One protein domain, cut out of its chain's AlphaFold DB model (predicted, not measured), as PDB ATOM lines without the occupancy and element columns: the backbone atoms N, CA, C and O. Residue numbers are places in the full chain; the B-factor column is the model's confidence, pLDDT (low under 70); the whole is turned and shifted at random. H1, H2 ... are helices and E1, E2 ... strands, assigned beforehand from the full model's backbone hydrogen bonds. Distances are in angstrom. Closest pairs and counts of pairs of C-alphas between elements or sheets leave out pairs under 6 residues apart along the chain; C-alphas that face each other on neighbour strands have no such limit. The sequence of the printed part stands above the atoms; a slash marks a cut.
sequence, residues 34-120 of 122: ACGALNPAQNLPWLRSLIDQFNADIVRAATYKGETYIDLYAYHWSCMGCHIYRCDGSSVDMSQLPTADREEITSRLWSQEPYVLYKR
ATOM      1  N   ALA A  34     -26.034  40.458 -10.545       92.44
ATOM      2  CA  ALA A  34     -25.893  41.891 -10.302       92.44
ATOM      3  C   ALA A  34     -24.622  42.394 -10.988       92.44
ATOM      4  O   ALA A  34     -23.679  41.630 -11.195       92.44
ATOM      5  N   CYS A  35     -24.595  43.672 -11.369       94.00
ATOM      6  CA  CYS A  35     -23.428  44.278 -12.021       94.00
ATOM      7  C   CYS A  35     -22.926  43.511 -13.258       94.00
ATOM      8  O   CYS A  35     -21.727  43.435 -13.509       94.00
ATOM      9  N   GLY A  36     -23.845  42.901 -14.015       92.75
ATOM     10  CA  GLY A  36     -23.522  42.117 -15.211       92.75
ATOM     11  C   GLY A  36     -22.863  40.757 -14.945       92.75
ATOM     12  O   GLY A  36     -22.540  40.059 -15.902       92.75
ATOM     13  N   ALA A  37     -22.689  40.353 -13.684       93.94
ATOM     14  CA  ALA A  37     -22.086  39.080 -13.311       93.94
ATOM     15  C   ALA A  37     -23.116  38.143 -12.670       93.94
ATOM     16  O   ALA A  37     -23.848  38.530 -11.759       93.94
ATOM     17  N   LEU A  38     -23.143  36.886 -13.117       93.12
ATOM     18  CA  LEU A  38     -23.745  35.791 -12.353       93.12
ATOM     19  C   LEU A  38     -22.854  35.507 -11.143       93.12
ATOM     20  O   LEU A  38     -21.639  35.485 -11.302       93.12
ATOM     21  N   ASN A  39     -23.430  35.272  -9.966       92.00
ATOM     22  CA  ASN A  39     -22.686  35.085  -8.715       92.00
ATOM     23  C   ASN A  39     -21.614  36.181  -8.480       92.00
ATOM     24  O   ASN A  39     -20.409  35.895  -8.474       92.00
ATOM     25  N   PRO A  40     -22.022  37.456  -8.314       94.06
ATOM     26  CA  PRO A  40     -21.106  38.595  -8.294       94.06
ATOM     27  C   PRO A  40     -20.023  38.489  -7.222       94.06
ATOM     28  O   PRO A  40     -18.880  38.852  -7.472       94.06
ATOM     29  N   ALA A  41     -20.356  37.952  -6.046       93.81
ATOM     30  CA  ALA A  41     -19.412  37.802  -4.941       93.81
ATOM     31  C   ALA A  41     -18.208  36.908  -5.290       93.81
ATOM     32  O   ALA A  41     -17.136  37.084  -4.716       93.81
ATOM     33  N   GLN A  42     -18.372  35.965  -6.227       91.81
ATOM     34  CA  GLN A  42     -17.285  35.117  -6.727       91.81
ATOM     35  C   GLN A  42     -16.647  35.654  -8.006       91.81
ATOM     36  O   GLN A  42     -15.437  35.530  -8.189       91.81
ATOM     37  N   ASN A  43     -17.461  36.236  -8.888       94.69
ATOM     38  CA  ASN A  43     -17.062  36.529 -10.263       94.69
ATOM     39  C   ASN A  43     -16.653  37.986 -10.502       94.69
ATOM     40  O   ASN A  43     -16.111  38.288 -11.564       94.69
ATOM     41  N   LEU A  44     -16.857  38.884  -9.535       95.62
ATOM     42  CA  LEU A  44     -16.296  40.234  -9.548       95.62
ATOM     43  C   LEU A  44     -15.045  40.272  -8.656       95.62
ATOM     44  O   LEU A  44     -15.181  40.244  -7.429       95.62
ATOM     45  N   PRO A  45     -13.827  40.371  -9.231       95.94
ATOM     46  CA  PRO A  45     -12.591  40.339  -8.450       95.94
ATOM     47  C   PRO A  45     -12.530  41.428  -7.379       95.94
ATOM     48  O   PRO A  45     -12.156  41.151  -6.245       95.94
ATOM     49  N   TRP A  46     -12.960  42.645  -7.718       96.50
ATOM     50  CA  TRP A  46     -12.975  43.773  -6.788       96.50
ATOM     51  C   TRP A  46     -13.897  43.507  -5.592       96.50
ATOM     52  O   TRP A  46     -13.515  43.765  -4.455       96.50
ATOM     53  N   LEU A  47     -15.079  42.929  -5.826       96.81
ATOM     54  CA  LEU A  47     -16.046  42.659  -4.766       96.81
ATOM     55  C   LEU A  47     -15.541  41.549  -3.851       96.81
ATOM     56  O   LEU A  47     -15.598  41.687  -2.633       96.81
ATOM     57  N   ARG A  48     -14.988  40.479  -4.433       95.62
ATOM     58  CA  ARG A  48     -14.365  39.395  -3.673       95.62
ATOM     59  C   ARG A  48     -13.246  39.918  -2.772       95.62
ATOM     60  O   ARG A  48     -13.230  39.606  -1.587       95.62
ATOM     61  N   SER A  49     -12.359  40.760  -3.306       96.19
ATOM     62  CA  SER A  49     -11.287  41.375  -2.519       96.19
ATOM     63  C   SER A  49     -11.820  42.209  -1.355       96.19
ATOM     64  O   SER A  49     -11.254  42.137  -0.270       96.19
ATOM     65  N   LEU A  50     -12.915  42.954  -1.541       95.88
ATOM     66  CA  LEU A  50     -13.535  43.721  -0.459       95.88
ATOM     67  C   LEU A  50     -14.183  42.810   0.594       95.88
ATOM     68  O   LEU A  50     -14.025  43.065   1.785       95.88
ATOM     69  N   ILE A  51     -14.872  41.737   0.185       95.38
ATOM     70  CA  ILE A  51     -15.455  40.750   1.113       95.38
ATOM     71  C   ILE A  51     -14.368  40.165   2.019       95.38
ATOM     72  O   ILE A  51     -14.550  40.110   3.238       95.38
ATOM     73  N   ASP A  52     -13.235  39.779   1.427       93.94
ATOM     74  CA  ASP A  52     -12.099  39.204   2.145       93.94
ATOM     75  C   ASP A  52     -11.412  40.251   3.037       93.94
ATOM     76  O   ASP A  52     -11.193  40.009   4.224       93.94
ATOM     77  N   GLN A  53     -11.121  41.441   2.497       93.12
ATOM     78  CA  GLN A  53     -10.452  42.536   3.208       93.12
ATOM     79  C   GLN A  53     -11.233  42.986   4.441       93.12
ATOM     80  O   GLN A  53     -10.658  43.188   5.509       93.12
ATOM     81  N   PHE A  54     -12.540  43.178   4.282       91.75
ATOM     82  CA  PHE A  54     -13.405  43.685   5.338       91.75
ATOM     83  C   PHE A  54     -13.985  42.586   6.219       91.75
ATOM     84  O   PHE A  54     -14.677  42.884   7.193       91.75
ATOM     85  N   ASN A  55     -13.705  41.323   5.896       92.69
ATOM     86  CA  ASN A  55     -14.286  40.178   6.569       92.69
ATOM     87  C   ASN A  55     -15.824  40.304   6.647       92.69
ATOM     88  O   ASN A  55     -16.412  40.100   7.713       92.69
ATOM     89  N   ALA A  56     -16.458  40.650   5.521       93.62
ATOM     90  CA  ALA A  56     -17.895  40.912   5.444       93.62
ATOM     91  C   ALA A  56     -18.718  39.650   5.743       93.62
ATOM     92  O   ALA A  56     -18.418  38.564   5.250       93.62
ATOM     93  N   ASP A  57     -19.783  39.796   6.526       93.19
ATOM     94  CA  ASP A  57     -20.706  38.711   6.865       93.19
ATOM     95  C   ASP A  57     -21.871  38.620   5.876       93.19
ATOM     96  O   ASP A  57     -22.374  37.532   5.603       93.19
ATOM     97  N   ILE A  58     -22.312  39.756   5.329       92.94
ATOM     98  CA  ILE A  58     -23.411  39.835   4.366       92.94
ATOM     99  C   ILE A  58     -23.057  40.861   3.292       92.94
ATOM    100  O   ILE A  58     -22.586  41.952   3.604       92.94
ATOM    101  N   VAL A  59     -23.339  40.525   2.033       94.88
ATOM    102  CA  VAL A  59     -23.329  41.482   0.924       94.88
ATOM    103  C   VAL A  59     -24.721  41.571   0.334       94.88
ATOM    104  O   VAL A  59     -25.328  40.551  -0.010       94.88
ATOM    105  N   ARG A  60     -25.216  42.797   0.202       95.00
ATOM    106  CA  ARG A  60     -26.539  43.097  -0.343       95.00
ATOM    107  C   ARG A  60     -26.417  44.010  -1.543       95.00
ATOM    108  O   ARG A  60     -25.500  44.819  -1.602       95.00
ATOM    109  N   ALA A  61     -27.359  43.907  -2.466       95.56
ATOM    110  CA  ALA A  61     -27.469  44.822  -3.584       95.56
ATOM    111  C   ALA A  61     -28.898  45.317  -3.771       95.56
ATOM    112  O   ALA A  61     -29.865  44.581  -3.568       95.56
ATOM    113  N   ALA A  62     -29.010  46.568  -4.203       95.19
ATOM    114  CA  ALA A  62     -30.265  47.193  -4.578       95.19
ATOM    115  C   ALA A  62     -30.062  48.148  -5.753       95.19
ATOM    116  O   ALA A  62     -29.019  48.787  -5.875       95.19
ATOM    117  N   THR A  63     -31.081  48.277  -6.601       95.12
ATOM    118  CA  THR A  63     -31.067  49.221  -7.723       95.12
ATOM    119  C   THR A  63     -31.887  50.460  -7.385       95.12
ATOM    120  O   THR A  63     -33.033  50.357  -6.940       95.12
ATOM    121  N   TYR A  64     -31.314  51.634  -7.637       95.44
ATOM    122  CA  TYR A  64     -31.954  52.933  -7.479       95.44
ATOM    123  C   TYR A  64     -31.539  53.870  -8.618       95.44
ATOM    124  O   TYR A  64     -30.360  53.981  -8.937       95.44
ATOM    125  N   LYS A  65     -32.518  54.522  -9.264       95.38
ATOM    126  CA  LYS A  65     -32.307  55.410 -10.430       95.38
ATOM    127  C   LYS A  65     -31.422  54.798 -11.539       95.38
ATOM    128  O   LYS A  65     -30.678  55.503 -12.208       95.38
ATOM    129  N   GLY A  66     -31.517  53.484 -11.745       94.38
ATOM    130  CA  GLY A  66     -30.739  52.761 -12.759       94.38
ATOM    131  C   GLY A  66     -29.310  52.393 -12.344       94.38
ATOM    132  O   GLY A  66     -28.653  51.667 -13.081       94.38
ATOM    133  N   GLU A  67     -28.847  52.816 -11.165       95.88
ATOM    134  CA  GLU A  67     -27.571  52.388 -10.589       95.88
ATOM    135  C   GLU A  67     -27.790  51.276  -9.561       95.88
ATOM    136  O   GLU A  67     -28.734  51.317  -8.769       95.88
ATOM    137  N   THR A  68     -26.908  50.277  -9.554       96.25
ATOM    138  CA  THR A  68     -26.885  49.247  -8.511       96.25
ATOM    139  C   THR A  68     -25.872  49.627  -7.439       96.25
ATOM    140  O   THR A  68     -24.696  49.851  -7.727       96.25
ATOM    141  N   TYR A  69     -26.355  49.656  -6.203       97.19
ATOM    142  CA  TYR A  69     -25.597  49.900  -4.987       97.19
ATOM    143  C   TYR A  69     -25.377  48.573  -4.276       97.19
ATOM    144  O   TYR A  69     -26.306  47.771  -4.165       97.19
ATOM    145  N   ILE A  70     -24.157  48.349  -3.803       97.31
ATOM    146  CA  ILE A  70     -23.739  47.140  -3.104       97.31
ATOM    147  C   ILE A  70     -23.273  47.532  -1.710       97.31
ATOM    148  O   ILE A  70     -22.321  48.291  -1.582       97.31
ATOM    149  N   ASP A  71     -23.925  47.001  -0.685       96.44
ATOM    150  CA  ASP A  71     -23.546  47.174   0.715       96.44
ATOM    151  C   ASP A  71     -22.775  45.952   1.205       96.44
ATOM    152  O   ASP A  71     -23.241  44.814   1.070       96.44
ATOM    153  N   LEU A  72     -21.604  46.199   1.787       95.56
ATOM    154  CA  LEU A  72     -20.878  45.223   2.585       95.56
ATOM    155  C   LEU A  72     -21.213  45.471   4.048       95.56
ATOM    156  O   LEU A  72     -21.080  46.586   4.547       95.56
ATOM    157  N   TYR A  73     -21.585  44.410   4.750       94.19
ATOM    158  CA  TYR A  73     -21.876  44.476   6.168       94.19
ATOM    159  C   TYR A  73     -21.171  43.368   6.930       94.19
ATOM    160  O   TYR A  73     -21.192  42.206   6.522       94.19
ATOM    161  N   ALA A  74     -20.623  43.723   8.087       93.19
ATOM    162  CA  ALA A  74     -20.156  42.776   9.080       93.19
ATOM    163  C   ALA A  74     -20.880  43.012  10.412       93.19
ATOM    164  O   ALA A  74     -21.075  44.152  10.831       93.19
ATOM    165  N   TYR A  75     -21.256  41.939  11.107       89.81
ATOM    166  CA  TYR A  75     -22.018  41.995  12.360       89.81
ATOM    167  C   TYR A  75     -21.287  42.741  13.480       89.81
ATOM    168  O   TYR A  75     -21.920  43.282  14.381       89.81
ATOM    169  N   HIS A  76     -19.954  42.767  13.428       87.94
ATOM    170  CA  HIS A  76     -19.118  43.466  14.400       87.94
ATOM    171  C   HIS A  76     -19.013  44.979  14.135       87.94
ATOM    172  O   HIS A  76     -18.405  45.693  14.933       87.94
ATOM    173  N   TRP A  77     -19.582  45.481  13.035       89.56
ATOM    174  CA  TRP A  77     -19.631  46.912  12.749       89.56
ATOM    175  C   TRP A  77     -20.841  47.565  13.405       89.56
ATOM    176  O   TRP A  77     -21.958  47.050  13.373       89.56
ATOM    177  N   SER A  78     -20.625  48.759  13.955       87.31
ATOM    178  CA  SER A  78     -21.671  49.579  14.569       87.31
ATOM    179  C   SER A  78     -22.521  50.348  13.552       87.31
ATOM    180  O   SER A  78     -23.344  51.172  13.952       87.31
ATOM    181  N   CYS A  79     -22.340  50.111  12.250       84.75
ATOM    182  CA  CYS A  79     -23.041  50.848  11.215       84.75
ATOM    183  C   CYS A  79     -23.531  49.983  10.050       84.75
ATOM    184  O   CYS A  79     -22.860  49.066   9.581       84.75
ATOM    185  N   MET A  80     -24.737  50.316   9.590       83.31
ATOM    186  CA  MET A  80     -25.388  49.763   8.404       83.31
ATOM    187  C   MET A  80     -25.218  50.756   7.253       83.31
ATOM    188  O   MET A  80     -25.401  51.955   7.466       83.31
ATOM    189  N   GLY A  81     -24.867  50.292   6.049       83.50
ATOM    190  CA  GLY A  81     -24.697  51.185   4.895       83.50
ATOM    191  C   GLY A  81     -23.416  52.028   4.911       83.50
ATOM    192  O   GLY A  81     -23.340  53.035   4.213       83.50
ATOM    193  N   CYS A  82     -22.412  51.653   5.710       87.62
ATOM    194  CA  CYS A  82     -21.120  52.354   5.762       87.62
ATOM    195  C   CYS A  82     -20.206  52.052   4.576       87.62
ATOM    196  O   CYS A  82     -19.359  52.868   4.223       87.62
ATOM    197  N   HIS A  83     -20.342  50.863   3.997       94.88
ATOM    198  CA  HIS A  83     -19.449  50.356   2.966       94.88
ATOM    199  C   HIS A  83     -20.271  50.071   1.717       94.88
ATOM    200  O   HIS A  83     -20.577  48.921   1.404       94.88
ATOM    201  N   ILE A  84     -20.665  51.152   1.041       96.62
ATOM    202  CA  ILE A  84     -21.485  51.100  -0.166       96.62
ATOM    203  C   ILE A  84     -20.615  51.340  -1.397       96.62
ATOM    204  O   ILE A  84     -19.786  52.248  -1.422       96.62
ATOM    205  N   TYR A  85     -20.827  50.528  -2.427       97.94
ATOM    206  CA  TYR A  85     -20.087  50.558  -3.683       97.94
ATOM    207  C   TYR A  85     -21.030  50.531  -4.883       97.94
ATOM    208  O   TYR A  85     -22.148  50.020  -4.802       97.94
ATOM    209  N   ARG A  86     -20.560  51.049  -6.015       97.44
ATOM    210  CA  ARG A  86     -21.191  50.874  -7.330       97.44
ATOM    211  C   ARG A  86     -20.622  49.656  -8.054       97.44
ATOM    212  O   ARG A  86     -19.606  49.090  -7.659       97.44
ATOM    213  N   CYS A  87     -21.255  49.271  -9.159       96.81
ATOM    214  CA  CYS A  87     -20.811  48.143  -9.985       96.81
ATOM    215  C   CYS A  87     -19.421  48.293 -10.615       96.81
ATOM    216  O   CYS A  87     -18.819  47.288 -10.988       96.81
ATOM    217  N   ASP A  88     -18.918  49.519 -10.742       95.75
ATOM    218  CA  ASP A  88     -17.552  49.798 -11.191       95.75
ATOM    219  C   ASP A  88     -16.506  49.645 -10.066       95.75
ATOM    220  O   ASP A  88     -15.312  49.812 -10.308       95.75
ATOM    221  N   GLY A  89     -16.940  49.314  -8.844       96.19
ATOM    222  CA  GLY A  89     -16.093  49.170  -7.663       96.19
ATOM    223  C   GLY A  89     -15.783  50.484  -6.944       96.19
ATOM    224  O   GLY A  89     -15.070  50.468  -5.942       96.19
ATOM    225  N   SER A  90     -16.313  51.621  -7.408       97.00
ATOM    226  CA  SER A  90     -16.152  52.900  -6.716       97.00
ATOM    227  C   SER A  90     -16.957  52.932  -5.416       97.00
ATOM    228  O   SER A  90     -18.103  52.478  -5.362       97.00
ATOM    229  N   SER A  91     -16.355  53.465  -4.351       96.81
ATOM    230  CA  SER A  91     -17.044  53.684  -3.079       96.81
ATOM    231  C   SER A  91     -18.008  54.861  -3.182       96.81
ATOM    232  O   SER A  91     -17.666  55.904  -3.744       96.81
ATOM    233  N   VAL A  92     -19.176  54.727  -2.569       96.50
ATOM    234  CA  VAL A  92     -20.181  55.783  -2.459       96.50
ATOM    235  C   VAL A  92     -20.087  56.412  -1.078       96.50
ATOM    236  O   VAL A  92     -20.354  55.763  -0.069       96.50
ATOM    237  N   ASP A  93     -19.752  57.700  -1.029       94.50
ATOM    238  CA  ASP A  93     -19.899  58.479   0.197       94.50
ATOM    239  C   ASP A  93     -21.361  58.918   0.349       94.50
ATOM    240  O   ASP A  93     -21.814  59.901  -0.241       94.50
ATOM    241  N   MET A  94     -22.108  58.173   1.165       91.81
ATOM    242  CA  MET A  94     -23.522  58.442   1.435       91.81
ATOM    243  C   MET A  94     -23.761  59.811   2.084       91.81
ATOM    244  O   MET A  94     -24.882  60.313   2.035       91.81
ATOM    245  N   SER A  95     -22.746  60.431   2.699       91.75
ATOM    246  CA  SER A  95     -22.872  61.768   3.295       91.75
ATOM    247  C   SER A  95     -22.963  62.885   2.253       91.75
ATOM    248  O   SER A  95     -23.514  63.943   2.551       91.75
ATOM    249  N   GLN A  96     -22.478  62.632   1.032       94.44
ATOM    250  CA  GLN A  96     -22.491  63.587  -0.081       94.44
ATOM    251  C   GLN A  96     -23.774  63.511  -0.918       94.44
ATOM    252  O   GLN A  96     -23.987  64.340  -1.803       94.44
ATOM    253  N   LEU A  97     -24.629  62.516  -0.669       93.81
ATOM    254  CA  LEU A  97     -25.892  62.358  -1.381       93.81
ATOM    255  C   LEU A  97     -26.996  63.232  -0.765       93.81
ATOM    256  O   LEU A  97     -27.009  63.452   0.450       93.81
ATOM    257  N   PRO A  98     -27.982  63.678  -1.568       96.88
ATOM    258  CA  PRO A  98     -29.204  64.269  -1.037       96.88
ATOM    259  C   PRO A  98     -29.872  63.336  -0.020       96.88
ATOM    260  O   PRO A  98     -29.929  62.125  -0.232       96.88
ATOM    261  N   THR A  99     -30.437  63.895   1.055       96.44
ATOM    262  CA  THR A  99     -31.060  63.115   2.142       96.44
ATOM    263  C   THR A  99     -32.072  62.089   1.632       96.44
ATOM    264  O   THR A  99     -32.003  60.931   2.032       96.44
ATOM    265  N   ALA A 100     -32.948  62.487   0.703       96.56
ATOM    266  CA  ALA A 100     -33.958  61.601   0.126       96.56
ATOM    267  C   ALA A 100     -33.342  60.416  -0.639       96.56
ATOM    268  O   ALA A 100     -33.809  59.287  -0.519       96.56
ATOM    269  N   ASP A 101     -32.266  60.657  -1.391       96.19
ATOM    270  CA  ASP A 101     -31.581  59.611  -2.149       96.19
ATOM    271  C   ASP A 101     -30.873  58.639  -1.190       96.19
ATOM    272  O   ASP A 101     -30.980  57.423  -1.346       96.19
ATOM    273  N   ARG A 102     -30.218  59.162  -0.144       94.75
ATOM    274  CA  ARG A 102     -29.584  58.347   0.904       94.75
ATOM    275  C   ARG A 102     -30.589  57.449   1.623       94.75
ATOM    276  O   ARG A 102     -30.307  56.267   1.824       94.75
ATOM    277  N   GLU A 103     -31.721  58.003   2.044       94.12
ATOM    278  CA  GLU A 103     -32.771  57.259   2.748       94.12
ATOM    279  C   GLU A 103     -33.345  56.145   1.874       94.12
ATOM    280  O   GLU A 103     -33.467  55.008   2.327       94.12
ATOM    281  N   GLU A 104     -33.614  56.439   0.603       95.69
ATOM    282  CA  GLU A 104     -34.186  55.472  -0.331       95.69
ATOM    283  C   GLU A 104     -33.206  54.335  -0.661       95.69
ATOM    284  O   GLU A 104     -33.583  53.163  -0.618       95.69
ATOM    285  N   ILE A 105     -31.931  54.651  -0.922       95.25
ATOM    286  CA  ILE A 105     -30.884  53.637  -1.136       95.25
ATOM    287  C   ILE A 105     -30.751  52.742   0.104       95.25
ATOM    288  O   ILE A 105     -30.737  51.515  -0.012       95.25
ATOM    289  N   THR A 106     -30.713  53.337   1.298       93.25
ATOM    290  CA  THR A 106     -30.573  52.594   2.561       93.25
ATOM    291  C   THR A 106     -31.784  51.695   2.818       93.25
ATOM    292  O   THR A 106     -31.619  50.516   3.129       93.25
ATOM    293  N   SER A 107     -32.998  52.217   2.625       93.62
ATOM    294  CA  SER A 107     -34.256  51.472   2.755       93.62
ATOM    295  C   SER A 107     -34.289  50.257   1.830       93.62
ATOM    296  O   SER A 107     -34.630  49.151   2.254       93.62
ATOM    297  N   ARG A 108     -33.848  50.406   0.579       94.50
ATOM    298  CA  ARG A 108     -33.780  49.283  -0.364       94.50
ATOM    299  C   ARG A 108     -32.755  48.231   0.037       94.50
ATOM    300  O   ARG A 108     -33.026  47.042  -0.076       94.50
ATOM    301  N   LEU A 109     -31.599  48.656   0.536       93.94
ATOM    302  CA  LEU A 109     -30.535  47.744   0.955       93.94
ATOM    303  C   LEU A 109     -30.860  46.978   2.244       93.94
ATOM    304  O   LEU A 109     -30.317  45.895   2.439       93.94
ATOM    305  N   TRP A 110     -31.716  47.512   3.117       89.81
ATOM    306  CA  TRP A 110     -31.879  46.993   4.482       89.81
ATOM    307  C   TRP A 110     -33.311  46.667   4.899       89.81
ATOM    308  O   TRP A 110     -33.506  45.966   5.891       89.81
ATOM    309  N   SER A 111     -34.312  47.145   4.165       85.56
ATOM    310  CA  SER A 111     -35.726  47.010   4.535       85.56
ATOM    311  C   SER A 111     -36.606  46.454   3.415       85.56
ATOM    312  O   SER A 111     -37.580  45.771   3.718       85.56
ATOM    313  N   GLN A 112     -36.277  46.688   2.138       81.06
ATOM    314  CA  GLN A 112     -37.096  46.247   0.995       81.06
ATOM    315  C   GLN A 112     -36.475  45.050   0.255       81.06
ATOM    316  O   GLN A 112     -35.949  45.223  -0.839       81.06
ATOM    317  N   GLU A 113     -36.533  43.856   0.863       75.75
ATOM    318  CA  GLU A 113     -36.086  42.565   0.283       75.75
ATOM    319  C   GLU A 113     -34.883  42.677  -0.683       75.75
ATOM    320  O   GLU A 113     -34.998  42.418  -1.884       75.75
ATOM    321  N   PRO A 114     -33.710  43.090  -0.175       83.88
ATOM    322  CA  PRO A 114     -32.521  43.278  -0.994       83.88
ATOM    323  C   PRO A 114     -32.064  41.959  -1.623       83.88
ATOM    324  O   PRO A 114     -32.189  40.884  -1.025       83.88
ATOM    325  N   TYR A 115     -31.411  42.046  -2.782       86.75
ATOM    326  CA  TYR A 115     -30.698  40.899  -3.329       86.75
ATOM    327  C   TYR A 115     -29.516  40.585  -2.416       86.75
ATOM    328  O   TYR A 115     -28.567  41.364  -2.321       86.75
ATOM    329  N   VAL A 116     -29.554  39.443  -1.739       91.94
ATOM    330  CA  VAL A 116     -28.387  38.945  -1.009       91.94
ATOM    331  C   VAL A 116     -27.436  38.354  -2.039       91.94
ATOM    332  O   VAL A 116     -27.804  37.414  -2.731       91.94
ATOM    333  N   LEU A 117     -26.236  38.920  -2.151       92.62
ATOM    334  CA  LEU A 117     -25.189  38.445  -3.062       92.62
ATOM    335  C   LEU A 117     -24.246  37.455  -2.379       92.62
ATOM    336  O   LEU A 117     -23.632  36.613  -3.030       92.62
ATOM    337  N   TYR A 118     -24.109  37.581  -1.063       92.62
ATOM    338  CA  TYR A 118     -23.266  36.733  -0.239       92.62
ATOM    339  C   TYR A 118     -23.767  36.762   1.199       92.62
ATOM    340  O   TYR A 118     -24.198  37.801   1.704       92.62
ATOM    341  N   LYS A 119     -23.663  35.619   1.868       92.19
ATOM    342  CA  LYS A 119     -23.796  35.511   3.313       92.19
ATOM    343  C   LYS A 119     -22.794  34.481   3.808       92.19
ATOM    344  O   LYS A 119     -22.724  33.378   3.265       92.19
ATOM    345  N   ARG A 120     -22.035  34.846   4.833       89.00
ATOM    346  CA  ARG A 120     -21.114  33.949   5.517       89.00
ATOM    347  C   ARG A 120     -21.898  32.894   6.290       89.00
ATOM    348  O   ARG A 120     -22.821  33.226   7.037       89.00
TER     349      ARG A 120
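What this domain is: This is residues 34 to 120 of the 122 residues of an uncharacterized protein of Spirosoma sp. 48-14 (UniProt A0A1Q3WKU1). A twisted sheet of four antiparallel strands stands between two helices: H3 slants over one face, and H2 runs along the strands over the other. The short helix H1 makes a corner with H2 and grazes the sheet, while residues 87 to 98, with no named element, lead from edge strand E3 to H3. The printed part has 87 residues with three named helices and four named strands, in the order H1 H2 E1 E2 E3 H3 E4; the sheet's order is E3 E2 E1 E4 and the class is mixed. The whole is compact and rounded, with a radius of gyration of the C-alphas of 11.9 A and spans of 32 by 30 by 23 A.

Where its parts are: E1, residues 58 to 64, is 19.6 A long and begins with C-alpha 58 at (-23.411, 39.835, 4.366). E2, residues 67 to 73, is 19.4 A long. E3, residues 83 to 86, is 10.5 A long, and E4, residues 115 to 119, is 11.0 A long and ends with C-alpha 119 at (-23.796, 35.511, 3.313). H3, residues 99 to 110, is 16.3 A long. H2, residues 45 to 54, is 14.2 A long, and H1, residues 40 to 43, is 4.9 A long and begins with C-alpha 40 at (-21.106, 38.595, -8.294).

How they stand to each other: The sheet is twisted, its C-alphas lying up to 4.1 A off the best plane. E1, E2 and E3 form a meander, each strand the antiparallel neighbour of the one before. In the hairpin E1 and E2, N 60 and O 71 are within hydrogen-bond range at 3.0 A. In the hairpin E2 and E3, N 72 and O 83 are at 2.9 A. E4 is antiparallel to E1, with N 61 and O 115 at 2.8 A. H3 is on the sheet at a height of 9.1 A, over E2 and E1; it runs slantwise to the strands, at 45 degrees to E1 on the local plane. The closest C-alphas of H3 and E1 are those of Leu 109 and Ala 62, 5.6 A apart. H2 is on the opposite face at a height of 9.5 A, over E2 and only just over E1, on which 3 of its C-alphas fall. It runs along the strands, at 21 degrees to E2 on the local plane, and its closest C-alpha pair with E2 is Ile 51 and Leu 72, 7.2 A. H1 only grazes the sheet with residues 40 to 42; the closest C-alphas of H1 and E4 are those of Ala 41 and Leu 117, 6.1 A apart. H1 and H2 touch only at the corner, with C-alphas 41 and 48 the closest at 5.4 A. H2 and H3 are apart. In H2 and H3 every O i to N i+4 pair is within hydrogen-bond range; H1 is too short for such a pair.

The domain as a whole: The C-alphas farthest apart are those of Asn 43 and Thr 99, 32.5 A. The printed part has no cut. The link from E3 to H3 is long, with 12 residues. The mean pLDDT of the printed part is 93.2, and no printed residue is under 70.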